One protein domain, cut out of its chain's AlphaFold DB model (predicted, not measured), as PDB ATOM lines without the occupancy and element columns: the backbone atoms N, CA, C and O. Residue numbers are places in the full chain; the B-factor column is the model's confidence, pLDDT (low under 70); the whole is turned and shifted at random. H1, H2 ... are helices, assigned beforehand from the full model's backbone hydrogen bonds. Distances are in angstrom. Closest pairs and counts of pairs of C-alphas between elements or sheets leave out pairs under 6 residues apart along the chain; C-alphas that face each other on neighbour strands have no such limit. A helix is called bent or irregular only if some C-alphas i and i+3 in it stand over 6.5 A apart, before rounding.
ATOM      1  N   GLN A 546      24.151  37.369  -7.176       94.38
ATOM      2  CA  GLN A 546      23.739  36.393  -6.166       94.38
ATOM      3  C   GLN A 546      24.909  35.892  -5.304       94.38
ATOM      4  O   GLN A 546      24.724  35.604  -4.122       94.38
ATOM      5  N   SER A 547      26.117  35.803  -5.871       95.56
ATOM      6  CA  SER A 547      27.306  35.334  -5.147       95.56
ATOM      7  C   SER A 547      27.744  36.251  -4.005       95.56
ATOM      8  O   SER A 547      28.538  35.816  -3.175       95.56
ATOM      9  N   GLN A 548      27.256  37.495  -3.957       95.94
ATOM     10  CA  GLN A 548      27.647  38.458  -2.931       95.94
ATOM     11  C   GLN A 548      27.126  38.066  -1.552       95.94
ATOM     12  O   GLN A 548      27.841  38.250  -0.572       95.94
ATOM     13  N   ASP A 549      25.935  37.473  -1.484       95.69
ATOM     14  CA  ASP A 549      25.227  37.116  -0.254       95.69
ATOM     15  C   ASP A 549      25.202  35.586  -0.039       95.69
ATOM     16  O   ASP A 549      25.697  34.800  -0.852       95.69
ATOM     17  N   ASN A 550      24.657  35.137   1.087       94.50
ATOM     18  CA  ASN A 550      24.593  33.735   1.536       94.50
ATOM     19  C   ASN A 550      25.953  33.012   1.636       94.50
ATOM     20  O   ASN A 550      26.064  31.817   1.343       94.50
ATOM     21  N   ASN A 551      27.002  33.717   2.064       95.25
ATOM     22  CA  ASN A 551      28.364  33.183   2.179       95.25
ATOM     23  C   ASN A 551      29.173  33.855   3.310       95.25
ATOM     24  O   ASN A 551      28.737  34.832   3.909       95.25
ATOM     25  N   GLY A 552      30.365  33.334   3.623       94.88
ATOM     26  CA  GLY A 552      31.198  33.823   4.735       94.88
ATOM     27  C   GLY A 552      32.240  34.896   4.385       94.88
ATOM     28  O   GLY A 552      33.016  35.288   5.260       94.88
ATOM     29  N   TRP A 553      32.294  35.385   3.141       94.81
ATOM     30  CA  TRP A 553      33.381  36.249   2.655       94.81
ATOM     31  C   TRP A 553      33.242  37.729   3.018       94.81
ATOM     32  O   TRP A 553      34.190  38.492   2.807       94.81
ATOM     33  N   GLY A 554      32.092  38.144   3.563       94.50
ATOM     34  CA  GLY A 554      31.867  39.502   4.069       94.50
ATOM     35  C   GLY A 554      31.793  40.590   2.993       94.50
ATOM     36  O   GLY A 554      31.944  41.764   3.322       94.50
ATOM     37  N   GLN A 555      31.576  40.207   1.731       95.31
ATOM     38  CA  GLN A 555      31.359  41.098   0.581       95.31
ATOM     39  C   GLN A 555      29.856  41.264   0.291       95.31
ATOM     40  O   GLN A 555      29.436  41.315  -0.856       95.31
ATOM     41  N   TRP A 556      29.040  41.326   1.340       96.81
ATOM     42  CA  TRP A 556      27.584  41.260   1.239       96.81
ATOM     43  C   TRP A 556      26.964  42.544   0.687       96.81
ATOM     44  O   TRP A 556      27.433  43.650   0.970       96.81
ATOM     45  N   THR A 557      25.857  42.385  -0.036       96.31
ATOM     46  CA  THR A 557      24.958  43.492  -0.388       96.31
ATOM     47  C   THR A 557      23.757  43.562   0.542       96.31
ATOM     48  O   THR A 557      23.121  44.612   0.626       96.31
ATOM     49  N   ARG A 558      23.449  42.454   1.235       95.75
ATOM     50  CA  ARG A 558      22.241  42.260   2.044       95.75
ATOM     51  C   ARG A 558      20.973  42.659   1.287       95.75
ATOM     52  O   ARG A 558      20.065  43.230   1.881       95.75
ATOM     53  N   ALA A 559      20.926  42.404  -0.019       96.56
ATOM     54  CA  ALA A 559      19.763  42.720  -0.831       96.56
ATOM     55  C   ALA A 559      18.575  41.820  -0.460       96.56
ATOM     56  O   ALA A 559      18.701  40.596  -0.385       96.56
ATOM     57  N   ASP A 560      17.413  42.431  -0.255       96.12
ATOM     58  CA  ASP A 560      16.137  41.737  -0.104       96.12
ATOM     59  C   ASP A 560      15.072  42.369  -1.012       96.12
ATOM     60  O   ASP A 560      15.403  43.005  -2.007       96.12
ATOM     61  N   HIS A 561      13.787  42.142  -0.739       97.94
ATOM     62  CA  HIS A 561      12.712  42.716  -1.551       97.94
ATOM     63  C   HIS A 561      12.620  44.246  -1.436       97.94
ATOM     64  O   HIS A 561      12.216  44.924  -2.376       97.94
ATOM     65  N   ASP A 562      12.988  44.809  -0.288       98.25
ATOM     66  CA  ASP A 562      12.739  46.209   0.032       98.25
ATOM     67  C   ASP A 562      14.032  47.039   0.089       98.25
ATOM     68  O   ASP A 562      13.993  48.236  -0.213       98.25
ATOM     69  N   ASN A 563      15.166  46.431   0.459       98.38
ATOM     70  CA  ASN A 563      16.396  47.127   0.835       98.38
ATOM     71  C   ASN A 563      17.666  46.536   0.209       98.38
ATOM     72  O   ASN A 563      17.712  45.387  -0.222       98.38
ATOM     73  N   ILE A 564      18.728  47.346   0.211       98.38
ATOM     74  CA  ILE A 564      20.060  47.000  -0.289       98.38
ATOM     75  C   ILE A 564      21.147  47.827   0.410       98.38
ATOM     76  O   ILE A 564      20.903  48.944   0.868       98.38
ATOM     77  N   GLY A 565      22.365  47.291   0.462       97.88
ATOM     78  CA  GLY A 565      23.561  47.942   0.998       97.88
ATOM     79  C   GLY A 565      23.952  47.430   2.382       97.88
ATOM     80  O   GLY A 565      23.237  46.655   3.014       97.88
ATOM     81  N   MET A 566      25.104  47.877   2.873       97.88
ATOM     82  CA  MET A 566      25.618  47.506   4.195       97.88
ATOM     83  C   MET A 566      25.479  48.679   5.163       97.88
ATOM     84  O   MET A 566      26.041  49.743   4.920       97.88
ATOM     85  N   ASP A 567      24.785  48.491   6.291       98.19
ATOM     86  CA  ASP A 567      24.743  49.502   7.354       98.19
ATOM     87  C   ASP A 567      26.060  49.481   8.133       98.19
ATOM     88  O   ASP A 567      26.280  48.651   9.017       98.19
ATOM     89  N   VAL A 605      19.638  50.678   2.865       98.56
ATOM     90  CA  VAL A 605      18.552  51.619   2.552       98.56
ATOM     91  C   VAL A 605      17.481  50.962   1.695       98.56
ATOM     92  O   VAL A 605      17.794  50.033   0.946       98.56
ATOM     93  N   PRO A 606      16.233  51.465   1.726       98.56
ATOM     94  CA  PRO A 606      15.229  51.013   0.784       98.56
ATOM     95  C   PRO A 606      15.638  51.373  -0.646       98.56
ATOM     96  O   PRO A 606      16.204  52.443  -0.887       98.56
ATOM     97  N   TYR A 607      15.258  50.555  -1.625       98.69
ATOM     98  CA  TYR A 607      15.498  50.834  -3.051       98.69
ATOM     99  C   TYR A 607      14.968  52.202  -3.518       98.69
ATOM    100  O   TYR A 607      15.491  52.798  -4.463       98.69
ATOM    101  N   THR A 608      13.940  52.716  -2.838       98.25
ATOM    102  CA  THR A 608      13.298  54.014  -3.096       98.25
ATOM    103  C   THR A 608      14.017  55.207  -2.451       98.25
ATOM    104  O   THR A 608      13.606  56.351  -2.662       98.25
ATOM    105  N   GLN A 609      15.102  54.983  -1.700       98.44
ATOM    106  CA  GLN A 609      15.924  56.047  -1.123       98.44
ATOM    107  C   GLN A 609      16.402  56.999  -2.220       98.44
ATOM    108  O   GLN A 609      17.041  56.586  -3.187       98.44
ATOM    109  N   THR A 610      16.098  58.289  -2.073       98.00
ATOM    110  CA  THR A 610      16.516  59.315  -3.032       98.00
ATOM    111  C   THR A 610      17.972  59.708  -2.788       98.00
ATOM    112  O   THR A 610      18.356  60.064  -1.672       98.00
ATOM    113  N   LEU A 611      18.773  59.647  -3.845       97.69
ATOM    114  CA  LEU A 611      20.169  60.068  -3.890       97.69
ATOM    115  C   LEU A 611      20.279  61.587  -4.081       97.69
ATOM    116  O   LEU A 611      19.306  62.257  -4.442       97.69
ATOM    117  N   LYS A 612      21.480  62.155  -3.929       96.44
ATOM    118  CA  LYS A 612      21.713  63.589  -4.194       96.44
ATOM    119  C   LYS A 612      21.480  63.956  -5.660       96.44
ATOM    120  O   LYS A 612      21.108  65.088  -5.952       96.44
ATOM    121  N   SER A 613      21.639  62.994  -6.568       94.44
ATOM    122  CA  SER A 613      21.243  63.129  -7.978       94.44
ATOM    123  C   SER A 613      19.733  63.336  -8.207       94.44
ATOM    124  O   SER A 613      19.336  63.705  -9.310       94.44
ATOM    125  N   GLY A 614      18.886  63.097  -7.198       96.25
ATOM    126  CA  GLY A 614      17.423  63.168  -7.290       96.25
ATOM    127  C   GLY A 614      16.751  61.873  -7.756       96.25
ATOM    128  O   GLY A 614      15.528  61.775  -7.690       96.25
ATOM    129  N   LYS A 615      17.522  60.869  -8.191       97.94
ATOM    130  CA  LYS A 615      17.020  59.528  -8.524       97.94
ATOM    131  C   LYS A 615      16.935  58.660  -7.273       97.94
ATOM    132  O   LYS A 615      17.704  58.853  -6.333       97.94
ATOM    133  N   THR A 616      16.041  57.678  -7.269       98.62
ATOM    134  CA  THR A 616      16.088  56.595  -6.275       98.62
ATOM    135  C   THR A 616      17.300  55.691  -6.518       98.62
ATOM    136  O   THR A 616      17.762  55.619  -7.659       98.62
ATOM    137  N   VAL A 617      17.754  54.948  -5.507       98.56
ATOM    138  CA  VAL A 617      18.821  53.936  -5.646       98.56
ATOM    139  C   VAL A 617      18.558  52.985  -6.820       98.56
ATOM    140  O   VAL A 617      19.418  52.852  -7.688       98.56
ATOM    141  N   ILE A 618      17.367  52.384  -6.906       98.44
ATOM    142  CA  ILE A 618      17.064  51.401  -7.961       98.44
ATOM    143  C   ILE A 618      17.007  52.023  -9.364       98.44
ATOM    144  O   ILE A 618      17.602  51.496 -10.301       98.44
ATOM    145  N   GLN A 619      16.393  53.202  -9.509       98.62
ATOM    146  CA  GLN A 619      16.394  53.910 -10.793       98.62
ATOM    147  C   GLN A 619      17.808  54.334 -11.220       98.62
ATOM    148  O   GLN A 619      18.134  54.292 -12.407       98.62
ATOM    149  N   HIS A 620      18.675  54.717 -10.272       98.19
ATOM    150  CA  HIS A 620      20.085  54.961 -10.571       98.19
ATOM    151  C   HIS A 620      20.777  53.689 -11.060       98.19
ATOM    152  O   HIS A 620      21.488  53.763 -12.057       98.19
ATOM    153  N   PHE A 621      20.540  52.544 -10.407       95.44
ATOM    154  CA  PHE A 621      21.040  51.248 -10.867       95.44
ATOM    155  C   PHE A 621      20.663  51.018 -12.329       95.44
ATOM    156  O   PHE A 621      21.559  50.865 -13.154       95.44
ATOM    157  N   TYR A 622      19.380  51.080 -12.689       98.31
ATOM    158  CA  TYR A 622      18.964  50.893 -14.082       98.31
ATOM    159  C   TYR A 622      19.692  51.856 -15.024       98.31
ATOM    160  O   TYR A 622      20.360  51.431 -15.966       98.31
ATOM    161  N   ASP A 623      19.638  53.155 -14.740       98.50
ATOM    162  CA  ASP A 623      20.225  54.168 -15.612       98.50
ATOM    163  C   ASP A 623      21.737  54.006 -15.801       98.50
ATOM    164  O   ASP A 623      22.221  54.115 -16.929       98.50
ATOM    165  N   ALA A 624      22.474  53.734 -14.721       98.25
ATOM    166  CA  ALA A 624      23.918  53.554 -14.759       98.25
ATOM    167  C   ALA A 624      24.298  52.323 -15.590       98.25
ATOM    168  O   ALA A 624      25.107  52.450 -16.505       98.25
ATOM    169  N   HIS A 625      23.658  51.168 -15.377       98.62
ATOM    170  CA  HIS A 625      24.006  49.946 -16.112       98.62
ATOM    171  C   HIS A 625      23.748  50.082 -17.620       98.62
ATOM    172  O   HIS A 625      24.571  49.645 -18.431       98.62
ATOM    173  N   TYR A 626      22.656  50.746 -18.022       98.56
ATOM    174  CA  TYR A 626      22.428  51.067 -19.436       98.56
ATOM    175  C   TYR A 626      23.480  52.042 -19.983       98.56
ATOM    176  O   TYR A 626      24.044  51.774 -21.045       98.56
ATOM    177  N   ALA A 627      23.785  53.129 -19.265       98.56
ATOM    178  CA  ALA A 627      24.751  54.138 -19.708       98.56
ATOM    179  C   ALA A 627      26.190  53.591 -19.805       98.56
ATOM    180  O   ALA A 627      26.928  53.913 -20.740       98.56
ATOM    181  N   GLY A 628      26.594  52.736 -18.862       98.62
ATOM    182  CA  GLY A 628      27.887  52.060 -18.881       98.62
ATOM    183  C   GLY A 628      28.026  51.151 -20.099       98.62
ATOM    184  O   GLY A 628      29.007  51.255 -20.839       98.62
ATOM    185  N   ALA A 629      27.035  50.284 -20.335       98.31
ATOM    186  CA  ALA A 629      27.046  49.368 -21.475       98.31
ATOM    187  C   ALA A 629      27.010  50.115 -22.821       98.31
ATOM    188  O   ALA A 629      27.681  49.703 -23.767       98.31
ATOM    189  N   GLU A 630      26.276  51.231 -22.903       98.31
ATOM    190  CA  GLU A 630      26.267  52.122 -24.070       98.31
ATOM    191  C   GLU A 630      27.648  52.737 -24.321       98.31
ATOM    192  O   GLU A 630      28.152  52.681 -25.443       98.31
ATOM    193  N   THR A 631      28.309  53.242 -23.274       98.75
ATOM    194  CA  THR A 631      29.668  53.797 -23.380       98.75
ATOM    195  C   THR A 631      30.654  52.746 -23.896       98.75
ATOM    196  O   THR A 631      31.412  53.023 -24.829       98.75
ATOM    197  N   ALA A 632      30.586  51.513 -23.378       98.50
ATOM    198  CA  ALA A 632      31.431  50.406 -23.825       98.50
ATOM    199  C   ALA A 632      31.243  50.056 -25.316       98.50
ATOM    200  O   ALA A 632      32.218  49.689 -25.976       98.50
ATOM    201  N   GLN A 633      30.040  50.235 -25.887       97.50
ATOM    202  CA  GLN A 633      29.823  50.043 -27.334       97.50
ATOM    203  C   GLN A 633      30.662  51.005 -28.183       97.50
ATOM    204  O   GLN A 633      31.038  50.682 -29.311       97.50
ATOM    205  N   THR A 634      30.959  52.200 -27.664       98.31
ATOM    206  CA  THR A 634      31.651  53.237 -28.440       98.31
ATOM    207  C   THR A 634      33.129  52.920 -28.662       98.31
ATOM    208  O   THR A 634      33.707  53.363 -29.657       98.31
ATOM    209  N   PHE A 635      33.746  52.126 -27.782       98.69
ATOM    210  CA  PHE A 635      35.186  51.870 -27.806       98.69
ATOM    211  C   PHE A 635      35.634  51.123 -29.064       98.69
ATOM    212  O   PHE A 635      36.628  51.511 -29.677       98.69
ATOM    213  N   ALA A 636      34.885  50.103 -29.496       97.19
ATOM    214  CA  ALA A 636      35.212  49.356 -30.708       97.19
ATOM    215  C   ALA A 636      35.160  50.253 -31.957       97.19
ATOM    216  O   ALA A 636      36.099  50.250 -32.749       97.19
ATOM    217  N   ALA A 637      34.117  51.077 -32.097       96.56
ATOM    218  CA  ALA A 637      33.969  51.993 -33.229       96.56
ATOM    219  C   ALA A 637      35.059  53.080 -33.252       96.56
ATOM    220  O   ALA A 637      35.620  53.386 -34.307       96.56
ATOM    221  N   ARG A 638      35.409  53.640 -32.084       98.56
ATOM    222  CA  ARG A 638      36.514  54.603 -31.956       98.56
ATOM    223  C   ARG A 638      37.848  53.971 -32.333       98.56
ATOM    224  O   ARG A 638      38.576  54.551 -33.135       98.56
ATOM    225  N   TRP A 639      38.137  52.764 -31.849       98.62
ATOM    226  CA  TRP A 639      39.344  52.037 -32.239       98.62
ATOM    227  C   TRP A 639      39.375  51.743 -33.742       98.62
ATOM    228  O   TRP A 639      40.386  52.000 -34.386       98.62
ATOM    229  N   GLN A 640      38.256  51.304 -34.334       98.19
ATOM    230  CA  GLN A 640      38.147  51.077 -35.782       98.19
ATOM    231  C   GLN A 640      38.482  52.323 -36.610       98.19
ATOM    232  O   GLN A 640      39.083  52.198 -37.675       98.19
ATOM    233  N   SER A 641      38.170  53.525 -36.113       98.25
ATOM    234  CA  SER A 641      38.523  54.782 -36.788       98.25
ATOM    235  C   SER A 641      40.041  55.011 -36.925       98.25
ATOM    236  O   SER A 641      40.469  55.827 -37.741       98.25
ATOM    237  N   LEU A 642      40.863  54.274 -36.166       98.38
ATOM    238  CA  LEU A 642      42.328  54.327 -36.202       98.38
ATOM    239  C   LEU A 642      42.948  53.318 -37.185       98.38
ATOM    240  O   LEU A 642      44.176  53.206 -37.250       98.38
ATOM    241  N   GLN A 643      42.138  52.578 -37.952       97.00
ATOM    242  CA  GLN A 643      42.638  51.594 -38.910       97.00
ATOM    243  C   GLN A 643      43.629  52.228 -39.897       97.00
ATOM    244  O   GLN A 643      43.383  53.294 -40.463       97.00
ATOM    245  N   GLY A 644      44.771  51.569 -40.099       95.12
ATOM    246  CA  GLY A 644      45.851  52.065 -40.954       95.12
ATOM    247  C   GLY A 644      46.762  53.113 -40.302       95.12
ATOM    248  O   GLY A 644      47.754  53.500 -40.918       95.12
ATOM    249  N   LYS A 645      46.470  53.557 -39.071       95.69
ATOM    250  CA  LYS A 645      47.381  54.374 -38.244       95.69
ATOM    251  C   LYS A 645      48.124  53.566 -37.179       95.69
ATOM    252  O   LYS A 645      49.134  54.028 -36.657       95.69
ATOM    253  N   ILE A 646      47.622  52.377 -36.868       95.62
ATOM    254  CA  ILE A 646      48.229  51.380 -35.983       95.62
ATOM    255  C   ILE A 646      48.538  50.154 -36.848       95.62
ATOM    256  O   ILE A 646      47.811  49.887 -37.806       95.62
ATOM    257  N   ASP A 647      49.620  49.435 -36.551       93.50
ATOM    258  CA  ASP A 647      49.951  48.199 -37.262       93.50
ATOM    259  C   ASP A 647      48.864  47.129 -37.084       93.50
ATOM    260  O   ASP A 647      48.181  47.055 -36.059       93.50
ATOM    261  N   ASP A 648      48.730  46.281 -38.103       94.19
ATOM    262  CA  ASP A 648      47.615  45.342 -38.214       94.19
ATOM    263  C   ASP A 648      47.542  44.352 -37.047       94.19
ATOM    264  O   ASP A 648      46.442  43.966 -36.651       94.19
ATOM    265  N   GLN A 649      48.676  43.926 -36.483       92.44
ATOM    266  CA  GLN A 649      48.670  42.941 -35.405       92.44
ATOM    267  C   GLN A 649      48.033  43.529 -34.142       92.44
ATOM    268  O   GLN A 649      46.996  43.032 -33.693       92.44
ATOM    269  N   ARG A 650      48.589  44.627 -33.612       94.94
ATOM    270  CA  ARG A 650      48.049  45.268 -32.401       94.94
ATOM    271  C   ARG A 650      46.641  45.801 -32.621       94.94
ATOM    272  O   ARG A 650      45.798  45.698 -31.729       94.94
ATOM    273  N   PHE A 651      46.370  46.336 -33.814       97.25
ATOM    274  CA  PHE A 651      45.042  46.813 -34.183       97.25
ATOM    275  C   PHE A 651      43.991  45.702 -34.081       97.25
ATOM    276  O   PHE A 651      42.975  45.897 -33.414       97.25
ATOM    277  N   ASN A 652      44.232  44.544 -34.703       95.62
ATOM    278  CA  ASN A 652      43.261  43.450 -34.745       95.62
ATOM    279  C   ASN A 652      43.089  42.770 -33.378       95.62
ATOM    280  O   ASN A 652      41.959  42.512 -32.964       95.62
ATOM    281  N   GLU A 653      44.186  42.524 -32.655       94.00
ATOM    282  CA  GLU A 653      44.145  41.918 -31.317       94.00
ATOM    283  C   GLU A 653      43.358  42.789 -30.323       94.00
ATOM    284  O   GLU A 653      42.520  42.285 -29.569       94.00
ATOM    285  N   GLN A 654      43.575  44.110 -30.343       96.56
ATOM    286  CA  GLN A 654      42.854  45.022 -29.460       96.56
ATOM    287  C   GLN A 654      41.407  45.254 -29.914       96.56
ATOM    288  O   GLN A 654      40.517  45.339 -29.067       96.56
ATOM    289  N   LEU A 655      41.140  45.301 -31.224       97.25
ATOM    290  CA  LEU A 655      39.775  45.411 -31.740       97.25
ATOM    291  C   LEU A 655      38.906  44.240 -31.267       97.25
ATOM    292  O   LEU A 655      37.790  44.467 -30.805       97.25
ATOM    293  N   TYR A 656      39.438  43.014 -31.315       94.81
ATOM    294  CA  TYR A 656      38.746  41.826 -30.813       94.81
ATOM    295  C   TYR A 656      38.321  41.993 -29.345       94.81
ATOM    296  O   TYR A 656      37.167  41.746 -29.003       94.81
ATOM    297  N   ARG A 657      39.219  42.486 -28.476       95.31
ATOM    298  CA  ARG A 657      38.916  42.728 -27.049       95.31
ATOM    299  C   ARG A 657      37.841  43.781 -26.842       95.31
ATOM    300  O   ARG A 657      36.960  43.598 -26.012       95.31
ATOM    301  N   LEU A 658      37.888  44.871 -27.600       97.88
ATOM    302  CA  LEU A 658      36.900  45.944 -27.475       97.88
ATOM    303  C   LEU A 658      35.518  45.500 -27.969       97.88
ATOM    304  O   LEU A 658      34.512  45.839 -27.352       97.88
ATOM    305  N   GLN A 659      35.457  44.699 -29.037       96.19
ATOM    306  CA  GLN A 659      34.210  44.082 -29.503       96.19
ATOM    307  C   GLN A 659      33.666  43.074 -28.488       96.19
ATOM    308  O   GLN A 659      32.467  43.067 -28.205       96.19
ATOM    309  N   TYR A 660      34.552  42.270 -27.899       95.56
ATOM    310  CA  TYR A 660      34.203  41.380 -26.803       95.56
ATOM    311  C   TYR A 660      33.618  42.163 -25.620       95.56
ATOM    312  O   TYR A 660      32.530  41.839 -25.150       95.56
ATOM    313  N   GLN A 661      34.299  43.218 -25.160       97.56
ATOM    314  CA  GLN A 661      33.860  44.045 -24.035       97.56
ATOM    315  C   GLN A 661      32.512  44.707 -24.324       97.56
ATOM    316  O   GLN A 661      31.650  44.737 -23.449       97.56
ATOM    317  N   ALA A 662      32.298  45.194 -25.547       97.69
ATOM    318  CA  ALA A 662      31.009  45.724 -25.965       97.69
ATOM    319  C   ALA A 662      29.901  44.669 -25.780       97.69
ATOM    320  O   ALA A 662      28.899  44.937 -25.117       97.69
ATOM    321  N   GLY A 663      30.094  43.438 -26.257       96.50
ATOM    322  CA  GLY A 663      29.136  42.352 -26.035       96.50
ATOM    323  C   GLY A 663      28.949  41.986 -24.557       96.50
ATOM    324  O   GLY A 663      27.821  41.903 -24.073       96.50
ATOM    325  N   HIS A 664      30.047  41.808 -23.821       97.00
ATOM    326  CA  HIS A 664      30.027  41.366 -22.426       97.00
ATOM    327  C   HIS A 664      29.474  42.437 -21.470       97.00
ATOM    328  O   HIS A 664      28.818  42.096 -20.495       97.00
ATOM    329  N   SER A 665      29.625  43.730 -21.774       98.19
ATOM    330  CA  SER A 665      28.996  44.815 -20.998       98.19
ATOM    331  C   SER A 665      27.463  44.747 -21.007       98.19
ATOM    332  O   SER A 665      26.821  45.132 -20.035       98.19
ATOM    333  N   ILE A 666      26.866  44.212 -22.079       97.06
ATOM    334  CA  ILE A 666      25.421  43.971 -22.162       97.06
ATOM    335  C   ILE A 666      25.022  42.758 -21.314       97.06
ATOM    336  O   ILE A 666      23.984  42.808 -20.667       97.06
ATOM    337  N   VAL A 667      25.849  41.706 -21.284       96.50
ATOM    338  CA  VAL A 667      25.651  40.546 -20.392       96.50
ATOM    339  C   VAL A 667      25.656  40.999 -18.930       96.50
ATOM    340  O   VAL A 667      24.741  40.672 -18.186       96.50
ATOM    341  N   TRP A 668      26.647  41.806 -18.549       98.00
ATOM    342  CA  TRP A 668      26.752  42.434 -17.233       98.00
ATOM    343  C   TRP A 668      25.526  43.282 -16.881       98.00
ATOM    344  O   TRP A 668      24.895  43.057 -15.849       98.00
ATOM    345  N   ARG A 669      25.150  44.211 -17.771       97.62
ATOM    346  CA  ARG A 669      23.962  45.051 -17.603       97.62
ATOM    347  C   ARG A 669      22.705  44.215 -17.389       97.62
ATOM    348  O   ARG A 669      21.998  44.463 -16.422       97.62
ATOM    349  N   ASP A 670      22.412  43.294 -18.306       95.94
ATOM    350  CA  ASP A 670      21.163  42.527 -18.284       95.94
ATOM    351  C   ASP A 670      21.092  41.675 -17.011       95.94
ATOM    352  O   ASP A 670      20.099  41.759 -16.298       95.94
ATOM    353  N   ALA A 671      22.173  40.975 -16.646       96.25
ATOM    354  CA  ALA A 671      22.196  40.142 -15.444       96.25
ATOM    355  C   ALA A 671      21.917  40.932 -14.158       96.25
ATOM    356  O   ALA A 671      21.120  40.512 -13.322       96.25
ATOM    357  N   ILE A 672      22.540  42.099 -13.994       97.12
ATOM    358  CA  ILE A 672      22.388  42.883 -12.763       97.12
ATOM    359  C   ILE A 672      21.046  43.614 -12.725       97.12
ATOM    360  O   ILE A 672      20.382  43.628 -11.685       97.12
ATOM    361  N   VAL A 673      20.624  44.196 -13.851       97.06
ATOM    362  CA  VAL A 673      19.320  44.861 -13.961       97.06
ATOM    363  C   VAL A 673      18.197  43.863 -13.708       97.06
ATOM    364  O   VAL A 673      17.323  44.155 -12.895       97.06
ATOM    365  N   ASP A 674      18.237  42.688 -14.338       94.50
ATOM    366  CA  ASP A 674      17.190  41.680 -14.188       94.50
ATOM    367  C   ASP A 674      17.187  41.083 -12.772       94.50
ATOM    368  O   ASP A 674      16.112  40.912 -12.195       94.50
ATOM    369  N   PHE A 675      18.355  40.854 -12.155       95.69
ATOM    370  CA  PHE A 675      18.445  40.389 -10.767       95.69
ATOM    371  C   PHE A 675      17.777  41.367  -9.789       95.69
ATOM    372  O   PHE A 675      16.889  40.973  -9.026       95.69
ATOM    373  N   TYR A 676      18.148  42.651  -9.834       96.56
ATOM    374  CA  TYR A 676      17.594  43.638  -8.902       96.56
ATOM    375  C   TYR A 676      16.162  44.064  -9.242       96.56
ATOM    376  O   TYR A 676      15.392  44.385  -8.336       96.56
ATOM    377  N   HIS A 677      15.760  44.011 -10.513       96.25
ATOM    378  CA  HIS A 677      14.362  44.182 -10.903       96.25
ATOM    379  C   HIS A 677      13.492  43.040 -10.364       96.25
ATOM    380  O   HIS A 677      12.424  43.289  -9.806       96.25
ATOM    381  N   ASN A 678      13.967  41.794 -10.464       94.44
ATOM    382  CA  ASN A 678      13.250  40.621  -9.970       94.44
ATOM    383  C   ASN A 678      13.133  40.607  -8.438       94.44
ATOM    384  O   ASN A 678      12.061  40.304  -7.921       94.44
ATOM    385  N   ILE A 679      14.201  40.953  -7.707       95.50
ATOM    386  CA  ILE A 679      14.151  40.950  -6.237       95.50
ATOM    387  C   ILE A 679      13.323  42.119  -5.687       95.50
ATOM    388  O   ILE A 679      12.505  41.897  -4.800       95.50
ATOM    389  N   SER A 680      13.474  43.331  -6.243       97.38
ATOM    390  CA  SER A 680      12.799  44.532  -5.728       97.38
ATOM    391  C   SER A 680      11.342  44.668  -6.177       97.38
ATOM    392  O   SER A 680      10.545  45.332  -5.518       97.38
ATOM    393  N   GLY A 681      10.992  44.114  -7.343       96.94
ATOM    394  CA  GLY A 681       9.678  44.300  -7.962       96.94
ATOM    395  C   GLY A 681       9.375  45.743  -8.399       96.94
ATOM    396  O   GLY A 681       8.220  46.058  -8.699       96.94
TER     397      GLY A 681
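AT A GLANCE: This is residues 546 to 567 and 605 to 681 of the 1107 residues of the protein "Alpha-glucuronidase" of Aureobasidium pullulans (UniProt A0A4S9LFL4). A long helical hairpin: H2, the longest helix, and H1 lie side by side and run opposite ways, with a short link joining them at one end. At the other end, where H1 begins and H2 ends, two stretches with no named element, residues 546 to 567 and 605 to 616, form a small head of loops. At the link end, residues 644 to 650, of which 648 to 650 belong to H2, stick out. The printed part has 99 residues with two named helices, H1 then H2, and no named strand, and its class is all helix. It is loose, with a radius of gyration of the C-alphas of 18.1 A, and elongated, spanning 53 by 34 by 21 A.

IN THESE COORDINATES: H2 holds residues 648 to 680 and is 47.6 A long from first to last C-alpha, from (47.615, 45.342, -38.214) to (12.799, 44.532, -5.728). H1 holds residues 617 to 640, 35.9 A, and its C-alpha 617 is at (18.821, 53.936, -5.646). H1 is neither bent nor irregular, but only just: C-alphas 633 and 636 are 6.4 A apart.

HOW THE PARTS SIT: H2 and H1 touch, with 30 pairs of C-alphas within 8 A. Their closest C-alphas, those of Gln 633 and Ala 662, are 4.7 A apart. They form a helical hairpin at a shallow tilt of 13 degrees, opposite ways. Of the O i to N i+4 pairs, 28 of 29 in H2 and 16 of 20 in H1 are within hydrogen-bond range. Residues 563 to 564 pair with residues 605 to 606, antiparallel, in a short pairing.

THE WHOLE: The C-alphas farthest apart, those of Asp 562 and Gly 644, are 53.0 A from each other. Residues 568 to 604 are not printed, and C-alphas 567 and 605 are 8.1 A apart across the cut. The link from H1 to H2 is short, with 7 residues. The mean pLDDT of the printed part is 96.9, and no printed residue is under 70.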